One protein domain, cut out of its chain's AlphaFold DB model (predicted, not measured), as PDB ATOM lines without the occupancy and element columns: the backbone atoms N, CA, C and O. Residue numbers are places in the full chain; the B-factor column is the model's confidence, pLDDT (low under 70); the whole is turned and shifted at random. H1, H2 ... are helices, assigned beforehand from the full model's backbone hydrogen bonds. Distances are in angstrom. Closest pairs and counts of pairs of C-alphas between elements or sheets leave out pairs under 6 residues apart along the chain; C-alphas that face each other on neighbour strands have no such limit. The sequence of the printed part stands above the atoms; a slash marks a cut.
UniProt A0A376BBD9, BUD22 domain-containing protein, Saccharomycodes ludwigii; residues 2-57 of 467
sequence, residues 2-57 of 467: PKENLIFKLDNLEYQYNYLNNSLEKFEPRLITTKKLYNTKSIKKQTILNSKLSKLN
ATOM      1  N   PRO A   2     150.426 122.761 140.473       61.38
ATOM      2  CA  PRO A   2     150.371 121.461 141.140       61.38
ATOM      3  C   PRO A   2     149.632 120.444 140.256       61.38
ATOM      4  O   PRO A   2     148.699 120.795 139.540       61.38
ATOM      5  N   LYS A   3     150.077 119.182 140.261       74.00
ATOM      6  CA  LYS A   3     149.422 118.120 139.485       74.00
ATOM      7  C   LYS A   3     148.047 117.839 140.081       74.00
ATOM      8  O   LYS A   3     147.959 117.458 141.246       74.00
ATOM      9  N   GLU A   4     147.005 117.980 139.274       82.25
ATOM     10  CA  GLU A   4     145.635 117.710 139.696       82.25
ATOM     11  C   GLU A   4     145.434 116.239 140.088       82.25
ATOM     12  O   GLU A   4     145.863 115.311 139.393       82.25
ATOM     13  N   ASN A   5     144.735 116.009 141.202       88.50
ATOM     14  CA  ASN A   5     144.338 114.673 141.616       88.50
ATOM     15  C   ASN A   5     143.036 114.258 140.915       88.50
ATOM     16  O   ASN A   5     141.932 114.521 141.395       88.50
ATOM     17  N   LEU A   6     143.176 113.554 139.790       91.00
ATOM     18  CA  LEU A   6     142.044 113.076 138.987       91.00
ATOM     19  C   LEU A   6     141.086 112.162 139.772       91.00
ATOM     20  O   LEU A   6     139.887 112.184 139.526       91.00
ATOM     21  N   ILE A   7     141.585 111.389 140.745       91.25
ATOM     22  CA  ILE A   7     140.738 110.512 141.575       91.25
ATOM     23  C   ILE A   7     139.861 111.335 142.519       91.25
ATOM     24  O   ILE A   7     138.700 111.000 142.722       91.25
ATOM     25  N   PHE A   8     140.393 112.434 143.060       90.56
ATOM     26  CA  PHE A   8     139.616 113.358 143.884       90.56
ATOM     27  C   PHE A   8     138.508 114.040 143.072       90.56
ATOM     28  O   PHE A   8     137.366 114.096 143.523       90.56
ATOM     29  N   LYS A   9     138.823 114.496 141.852       91.62
ATOM     30  CA  LYS A   9     137.828 115.070 140.933       91.62
ATOM     31  C   LYS A   9     136.747 114.043 140.569       91.62
ATOM     32  O   LYS A   9     135.566 114.367 140.611       91.62
ATOM     33  N   LEU A  10     137.139 112.793 140.313       92.56
ATOM     34  CA  LEU A  10     136.210 111.702 140.028       92.56
ATOM     35  C   LEU A  10     135.270 111.396 141.202       92.56
ATOM     36  O   LEU A  10     134.066 111.295 140.995       92.56
ATOM     37  N   ASP A  11     135.793 111.280 142.424       92.19
ATOM     38  CA  ASP A  11     134.971 111.071 143.625       92.19
ATOM     39  C   ASP A  11     133.954 112.204 143.825       92.19
ATOM     40  O   ASP A  11     132.826 111.954 144.248       92.19
ATOM     41  N   ASN A  12     134.340 113.447 143.519       91.00
ATOM     42  CA  ASN A  12     133.442 114.594 143.618       91.00
ATOM     43  C   ASN A  12     132.310 114.528 142.585       91.00
ATOM     44  O   ASN A  12     131.157 114.720 142.959       91.00
ATOM     45  N   LEU A  13     132.613 114.201 141.323       91.12
ATOM     46  CA  LEU A  13     131.589 114.015 140.289       91.12
ATOM     47  C   LEU A  13     130.674 112.822 140.601       91.12
ATOM     48  O   LEU A  13     129.461 112.910 140.433       91.12
ATOM     49  N   GLU A  14     131.220 111.712 141.110       91.44
ATOM     50  CA  GLU A  14     130.411 110.563 141.536       91.44
ATOM     51  C   GLU A  14     129.494 110.916 142.713       91.44
ATOM     52  O   GLU A  14     128.340 110.485 142.738       91.44
ATOM     53  N   TYR A  15     129.963 111.731 143.662       90.56
ATOM     54  CA  TYR A  15     129.118 112.241 144.740       90.56
ATOM     55  C   TYR A  15     127.981 113.109 144.195       90.56
ATOM     56  O   TYR A  15     126.824 112.881 144.538       90.56
ATOM     57  N   GLN A  16     128.295 114.072 143.325       90.06
ATOM     58  CA  GLN A  16     127.313 114.961 142.700       90.06
ATOM     59  C   GLN A  16     126.258 114.173 141.917       90.06
ATOM     60  O   GLN A  16     125.061 114.381 142.099       90.06
ATOM     61  N   TYR A  17     126.686 113.197 141.118       91.25
ATOM     62  CA  TYR A  17     125.779 112.320 140.386       91.25
ATOM     63  C   TYR A  17     124.869 111.515 141.329       91.25
ATOM     64  O   TYR A  17     123.667 111.405 141.091       91.25
ATOM     65  N   ASN A  18     125.402 110.961 142.424       90.06
ATOM     66  CA  ASN A  18     124.600 110.206 143.395       90.06
ATOM     67  C   ASN A  18     123.671 111.091 144.233       90.06
ATOM     68  O   ASN A  18     122.598 110.625 144.618       90.06
ATOM     69  N   TYR A  19     124.058 112.346 144.478       88.94
ATOM     70  CA  TYR A  19     123.209 113.363 145.095       88.94
ATOM     71  C   TYR A  19     121.972 113.624 144.233       88.94
ATOM     72  O   TYR A  19     120.856 113.479 144.716       88.94
ATOM     73  N   LEU A  20     122.162 113.880 142.934       87.94
ATOM     74  CA  LEU A  20     121.062 114.096 141.987       87.94
ATOM     75  C   LEU A  20     120.172 112.852 141.796       87.94
ATOM     76  O   LEU A  20     119.002 112.972 141.448       87.94
ATOM     77  N   ASN A  21     120.710 111.649 142.022       87.00
ATOM     78  CA  ASN A  21     119.971 110.382 141.948       87.00
ATOM     79  C   ASN A  21     119.311 109.953 143.269       87.00
ATOM     80  O   ASN A  21     118.731 108.869 143.314       87.00
ATOM     81  N   ASN A  22     119.429 110.733 144.349       85.25
ATOM     82  CA  ASN A  22     118.966 110.353 145.692       85.25
ATOM     83  C   ASN A  22     119.522 108.994 146.183       85.25
ATOM     84  O   ASN A  22     118.882 108.292 146.960       85.25
ATOM     85  N   SER A  23     120.727 108.604 145.745       87.00
ATOM     86  CA  SER A  23     121.358 107.309 146.072       87.00
ATOM     87  C   SER A  23     122.614 107.461 146.947       87.00
ATOM     88  O   SER A  23     123.515 106.616 146.918       87.00
ATOM     89  N   LEU A  24     122.689 108.533 147.738       81.44
ATOM     90  CA  LEU A  24     123.852 108.859 148.575       81.44
ATOM     91  C   LEU A  24     124.165 107.795 149.631       81.44
ATOM     92  O   LEU A  24     125.336 107.553 149.902       81.44
ATOM     93  N   GLU A  25     123.153 107.127 150.187       81.12
ATOM     94  CA  GLU A  25     123.342 106.103 151.229       81.12
ATOM     95  C   GLU A  25     124.219 104.933 150.769       81.12
ATOM     96  O   GLU A  25     124.931 104.326 151.563       81.12
ATOM     97  N   LYS A  26     124.192 104.625 149.468       79.12
ATOM     98  CA  LYS A  26     124.960 103.528 148.867       79.12
ATOM     99  C   LYS A  26     126.341 103.971 148.379       79.12
ATOM    100  O   LYS A  26     127.114 103.134 147.909       79.12
ATOM    101  N   PHE A  27     126.636 105.271 148.419       84.31
ATOM    102  CA  PHE A  27     127.868 105.818 147.876       84.31
ATOM    103  C   PHE A  27     128.949 105.937 148.947       84.31
ATOM    104  O   PHE A  27     128.852 106.719 149.891       84.31
ATOM    105  N   GLU A  28     130.038 105.200 148.743       83.44
ATOM    106  CA  GLU A  28     131.245 105.304 149.552       83.44
ATOM    107  C   GLU A  28     132.374 105.912 148.709       83.44
ATOM    108  O   GLU A  28     132.837 105.265 147.760       83.44
ATOM    109  N   PRO A  29     132.840 107.133 149.026       85.62
ATOM    110  CA  PRO A  29     133.953 107.743 148.307       85.62
ATOM    111  C   PRO A  29     135.249 106.944 148.485       85.62
ATOM    112  O   PRO A  29     135.462 106.282 149.505       85.62
ATOM    113  N   ARG A  30     136.147 107.025 147.498       86.81
ATOM    114  CA  ARG A  30     137.436 106.315 147.509       86.81
ATOM    115  C   ARG A  30     138.401 106.957 148.491       86.81
ATOM    116  O   ARG A  30     139.124 106.259 149.200       86.81
ATOM    117  N   LEU A  31     138.427 108.288 148.514       87.25
ATOM    118  CA  LEU A  31     139.324 109.070 149.350       87.25
ATOM    119  C   LEU A  31     138.664 109.456 150.680       87.25
ATOM    120  O   LEU A  31     137.493 109.810 150.784       87.25
ATOM    121  N   ILE A  32     139.465 109.460 151.743       86.00
ATOM    122  CA  ILE A  32     139.011 109.932 153.058       86.00
ATOM    123  C   ILE A  32     138.757 111.447 153.020       86.00
ATOM    124  O   ILE A  32     137.875 111.951 153.712       86.00
ATOM    125  N   THR A  33     139.510 112.182 152.199       86.38
ATOM    126  CA  THR A  33     139.367 113.635 152.031       86.38
ATOM    127  C   THR A  33     137.999 114.010 151.468       86.38
ATOM    128  O   THR A  33     137.360 114.915 151.996       86.38
ATOM    129  N   THR A  34     137.504 113.274 150.472       86.38
ATOM    130  CA  THR A  34     136.165 113.474 149.900       86.38
ATOM    131  C   THR A  34     135.088 113.104 150.914       86.38
ATOM    132  O   THR A  34     134.170 113.890 151.134       86.38
ATOM    133  N   LYS A  35     135.258 112.004 151.666       86.44
ATOM    134  CA  LYS A  35     134.369 111.677 152.800       86.44
ATOM    135  C   LYS A  35     134.274 112.812 153.823       86.44
ATOM    136  O   LYS A  35     133.184 113.110 154.305       86.44
ATOM    137  N   LYS A  36     135.402 113.437 154.175       86.00
ATOM    138  CA  LYS A  36     135.440 114.562 155.122       86.00
ATOM    139  C   LYS A  36     134.791 115.822 154.547       86.00
ATOM    140  O   LYS A  36     134.113 116.514 155.296       86.00
ATOM    141  N   LEU A  37     134.969 116.094 153.252       84.44
ATOM    142  CA  LEU A  37     134.438 117.279 152.568       84.44
ATOM    143  C   LEU A  37     132.905 117.314 152.575       84.44
ATOM    144  O   LEU A  37     132.317 118.352 152.877       84.44
ATOM    145  N   TYR A  38     132.263 116.176 152.320       82.94
ATOM    146  CA  TYR A  38     130.800 116.088 152.317       82.94
ATOM    147  C   TYR A  38     130.200 115.892 153.719       82.94
ATOM    148  O   TYR A  38     129.090 116.345 153.974       82.94
ATOM    149  N   ASN A  39     130.952 115.319 154.669       84.31
ATOM    150  CA  ASN A  39     130.517 115.137 156.063       84.31
ATOM    151  C   ASN A  39     131.012 116.240 157.022       84.31
ATOM    152  O   ASN A  39     131.171 116.001 158.225       84.31
ATOM    153  N   THR A  40     131.298 117.450 156.527       84.12
ATOM    154  CA  THR A  40     131.718 118.551 157.410       84.12
ATOM    155  C   THR A  40     130.583 118.944 158.358       84.12
ATOM    156  O   THR A  40     129.435 119.031 157.949       84.12
ATOM    157  N   LYS A  41     130.891 119.222 159.634       81.69
ATOM    158  CA  LYS A  41     129.902 119.676 160.640       81.69
ATOM    159  C   LYS A  41     129.644 121.189 160.617       81.69
ATOM    160  O   LYS A  41     128.866 121.699 161.414       81.69
ATOM    161  N   SER A  42     130.354 121.926 159.762       87.75
ATOM    162  CA  SER A  42     130.268 123.385 159.713       87.75
ATOM    163  C   SER A  42     129.089 123.821 158.848       87.75
ATOM    164  O   SER A  42     129.094 123.595 157.641       87.75
ATOM    165  N   ILE A  43     128.123 124.514 159.456       84.44
ATOM    166  CA  ILE A  43     126.909 125.020 158.792       84.44
ATOM    167  C   ILE A  43     127.260 125.905 157.579       84.44
ATOM    168  O   ILE A  43     126.655 125.792 156.515       84.44
ATOM    169  N   LYS A  44     128.298 126.748 157.693       86.00
ATOM    170  CA  LYS A  44     128.763 127.609 156.588       86.00
ATOM    171  C   LYS A  44     129.299 126.798 155.404       86.00
ATOM    172  O   LYS A  44     129.007 127.108 154.257       86.00
ATOM    173  N   LYS A  45     130.079 125.743 155.669       83.12
ATOM    174  CA  LYS A  45     130.624 124.886 154.603       83.12
ATOM    175  C   LYS A  45     129.503 124.061 153.945       83.12
ATOM    176  O   LYS A  45     129.483 123.948 152.724       83.12
ATOM    177  N   GLN A  46     128.535 123.577 154.726       84.44
ATOM    178  CA  GLN A  46     127.364 122.850 154.219       84.44
ATOM    179  C   GLN A  46     126.449 123.717 153.341       84.44
ATOM    180  O   GLN A  46     126.028 123.273 152.280       84.44
ATOM    181  N   THR A  47     126.166 124.959 153.739       86.44
ATOM    182  CA  THR A  47     125.324 125.880 152.949       86.44
ATOM    183  C   THR A  47     125.945 126.205 151.592       86.44
ATOM    184  O   THR A  47     125.264 126.120 150.572       86.44
ATOM    185  N   ILE A  48     127.255 126.476 151.553       85.38
ATOM    186  CA  ILE A  48     127.993 126.670 150.296       85.38
ATOM    187  C   ILE A  48     127.917 125.411 149.428       85.38
ATOM    188  O   ILE A  48     127.654 125.501 148.231       85.38
ATOM    189  N   LEU A  49     128.123 124.235 150.020       85.75
ATOM    190  CA  LEU A  49     128.083 122.964 149.304       85.75
ATOM    191  C   LEU A  49     126.695 122.705 148.702       85.75
ATOM    192  O   LEU A  49     126.595 122.438 147.507       85.75
ATOM    193  N   ASN A  50     125.631 122.889 149.482       84.50
ATOM    194  CA  ASN A  50     124.253 122.731 149.018       84.50
ATOM    195  C   ASN A  50     123.908 123.722 147.899       84.50
ATOM    196  O   ASN A  50     123.306 123.322 146.910       84.50
ATOM    197  N   SER A  51     124.357 124.980 148.001       87.31
ATOM    198  CA  SER A  51     124.149 125.985 146.944       87.31
ATOM    199  C   SER A  51     124.839 125.635 145.622       87.31
ATOM    200  O   SER A  51     124.409 126.075 144.559       87.31
ATOM    201  N   LYS A  52     125.927 124.857 145.679       82.88
ATOM    202  CA  LYS A  52     126.616 124.353 144.489       82.88
ATOM    203  C   LYS A  52     125.886 123.146 143.921       82.88
ATOM    204  O   LYS A  52     125.647 123.105 142.723       82.88
ATOM    205  N   LEU A  53     125.488 122.202 144.773       84.94
ATOM    206  CA  LEU A  53     124.749 121.013 144.347       84.94
ATOM    207  C   LEU A  53     123.397 121.350 143.711       84.94
ATOM    208  O   LEU A  53     123.000 120.684 142.763       84.94
ATOM    209  N   SER A  54     122.717 122.400 144.178       81.25
ATOM    210  CA  SER A  54     121.429 122.826 143.620       81.25
ATOM    211  C   SER A  54     121.521 123.437 142.219       81.25
ATOM    212  O   SER A  54     120.499 123.572 141.560       81.25
ATOM    213  N   LYS A  55     122.715 123.843 141.768       88.88
ATOM    214  CA  LYS A  55     122.932 124.445 140.440       88.88
ATOM    215  C   LYS A  55     123.278 123.419 139.357       88.88
ATOM    216  O   LYS A  55     123.439 123.799 138.205       88.88
ATOM    217  N   LEU A  56     123.459 122.151 139.720       88.62
ATOM    218  CA  LEU A  56     123.986 121.138 138.811       88.62
ATOM    219  C   LEU A  56     122.900 120.504 137.940       88.62
ATOM    220  O   LEU A  56     121.837 120.124 138.429       88.62
ATOM    221  N   ASN A  57     123.231 120.303 136.665       91.69
ATOM    222  CA  ASN A  57     122.449 119.501 135.738       91.69
ATOM    223  C   ASN A  57     122.901 118.031 135.772       91.69
ATOM    224  O   ASN A  57     124.089 117.723 135.873       91.69
TER     225      ASN A  57
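AT A GLANCE: This is residues 2 to 57 of the 467 residues of the protein "BUD22 domain-containing protein" of Saccharomycodes ludwigii (UniProt A0A376BBD9). Three helices make a small group with few contacts between them: H1, the longest, and H2 run the same way at 37 degrees to each other, and H3 runs about perpendicular to both, with its last residue, Leu 53, near Gln 16 of H1. Between H1 and H2 the chain folds back through residues 21 to 31, a long link with no named element. The printed part has 56 residues with three named helices, in the order H1, H2, H3, and no named strand; the class is all helix. The whole is compact, with a radius of gyration of the C-alphas of 11.5 A, and rounded, spanning 28 by 24 by 20 A.

HOW THE PARTS SIT: H1, residues 6 to 20, and H2, residues 32 to 38, only just touch, with 3 pairs of C-alphas within 8 A. H1 touches H2 with residues 8 to 12 alone, and the closest C-alphas of the two, those of Asp 11 and Thr 34, are 6.8 A apart. The two run the same way at a steep tilt of 37 degrees, only just past shallow, and their centres are 11.1 A apart. H3, residues 43 to 53, is close to H1 but not clearly touching: the closest C-alphas, those of Gln 16 and Leu 53, are 6.8 A apart. The lines of H1 and H3 are about perpendicular, at 82 degrees. H3 is also close to H2 but not clearly touching, with the closest C-alphas, those of Tyr 38 and Gln 46, 7.8 A apart. Their lines are about perpendicular too, at 87 degrees. In H1, H2 and H3 every O i to N i+4 pair is within hydrogen-bond range.

IN THESE COORDINATES: H1 has 15 residues, Leu 6 to Leu 20, and measures 21.2 A from first to last C-alpha; it begins at C-alpha 6, at (142.044, 113.076, 138.987), and ends at C-alpha 20, at (121.062, 114.096, 141.987). H2 has 7 residues, Ile 32 to Tyr 38. H3 has 11 residues, Ile 43 to Leu 53, and measures 15.1 A; it ends at C-alpha 53, at (124.749, 121.013, 144.347).

THE WHOLE: The two C-alphas farthest apart, those of Pro 2 and Asn 22, are 33.6 A apart, and the first and last printed C-alphas, those of Pro 2 and Asn 57, are 28.5 A apart. The printed part has no cut. The link from H1 to H2 is long, with 11 residues, and the link from H2 to H3 is tight, with 4. The mean pLDDT of the printed part is 86.0, and one printed residue, Pro 2, is under 70 in this predicted model.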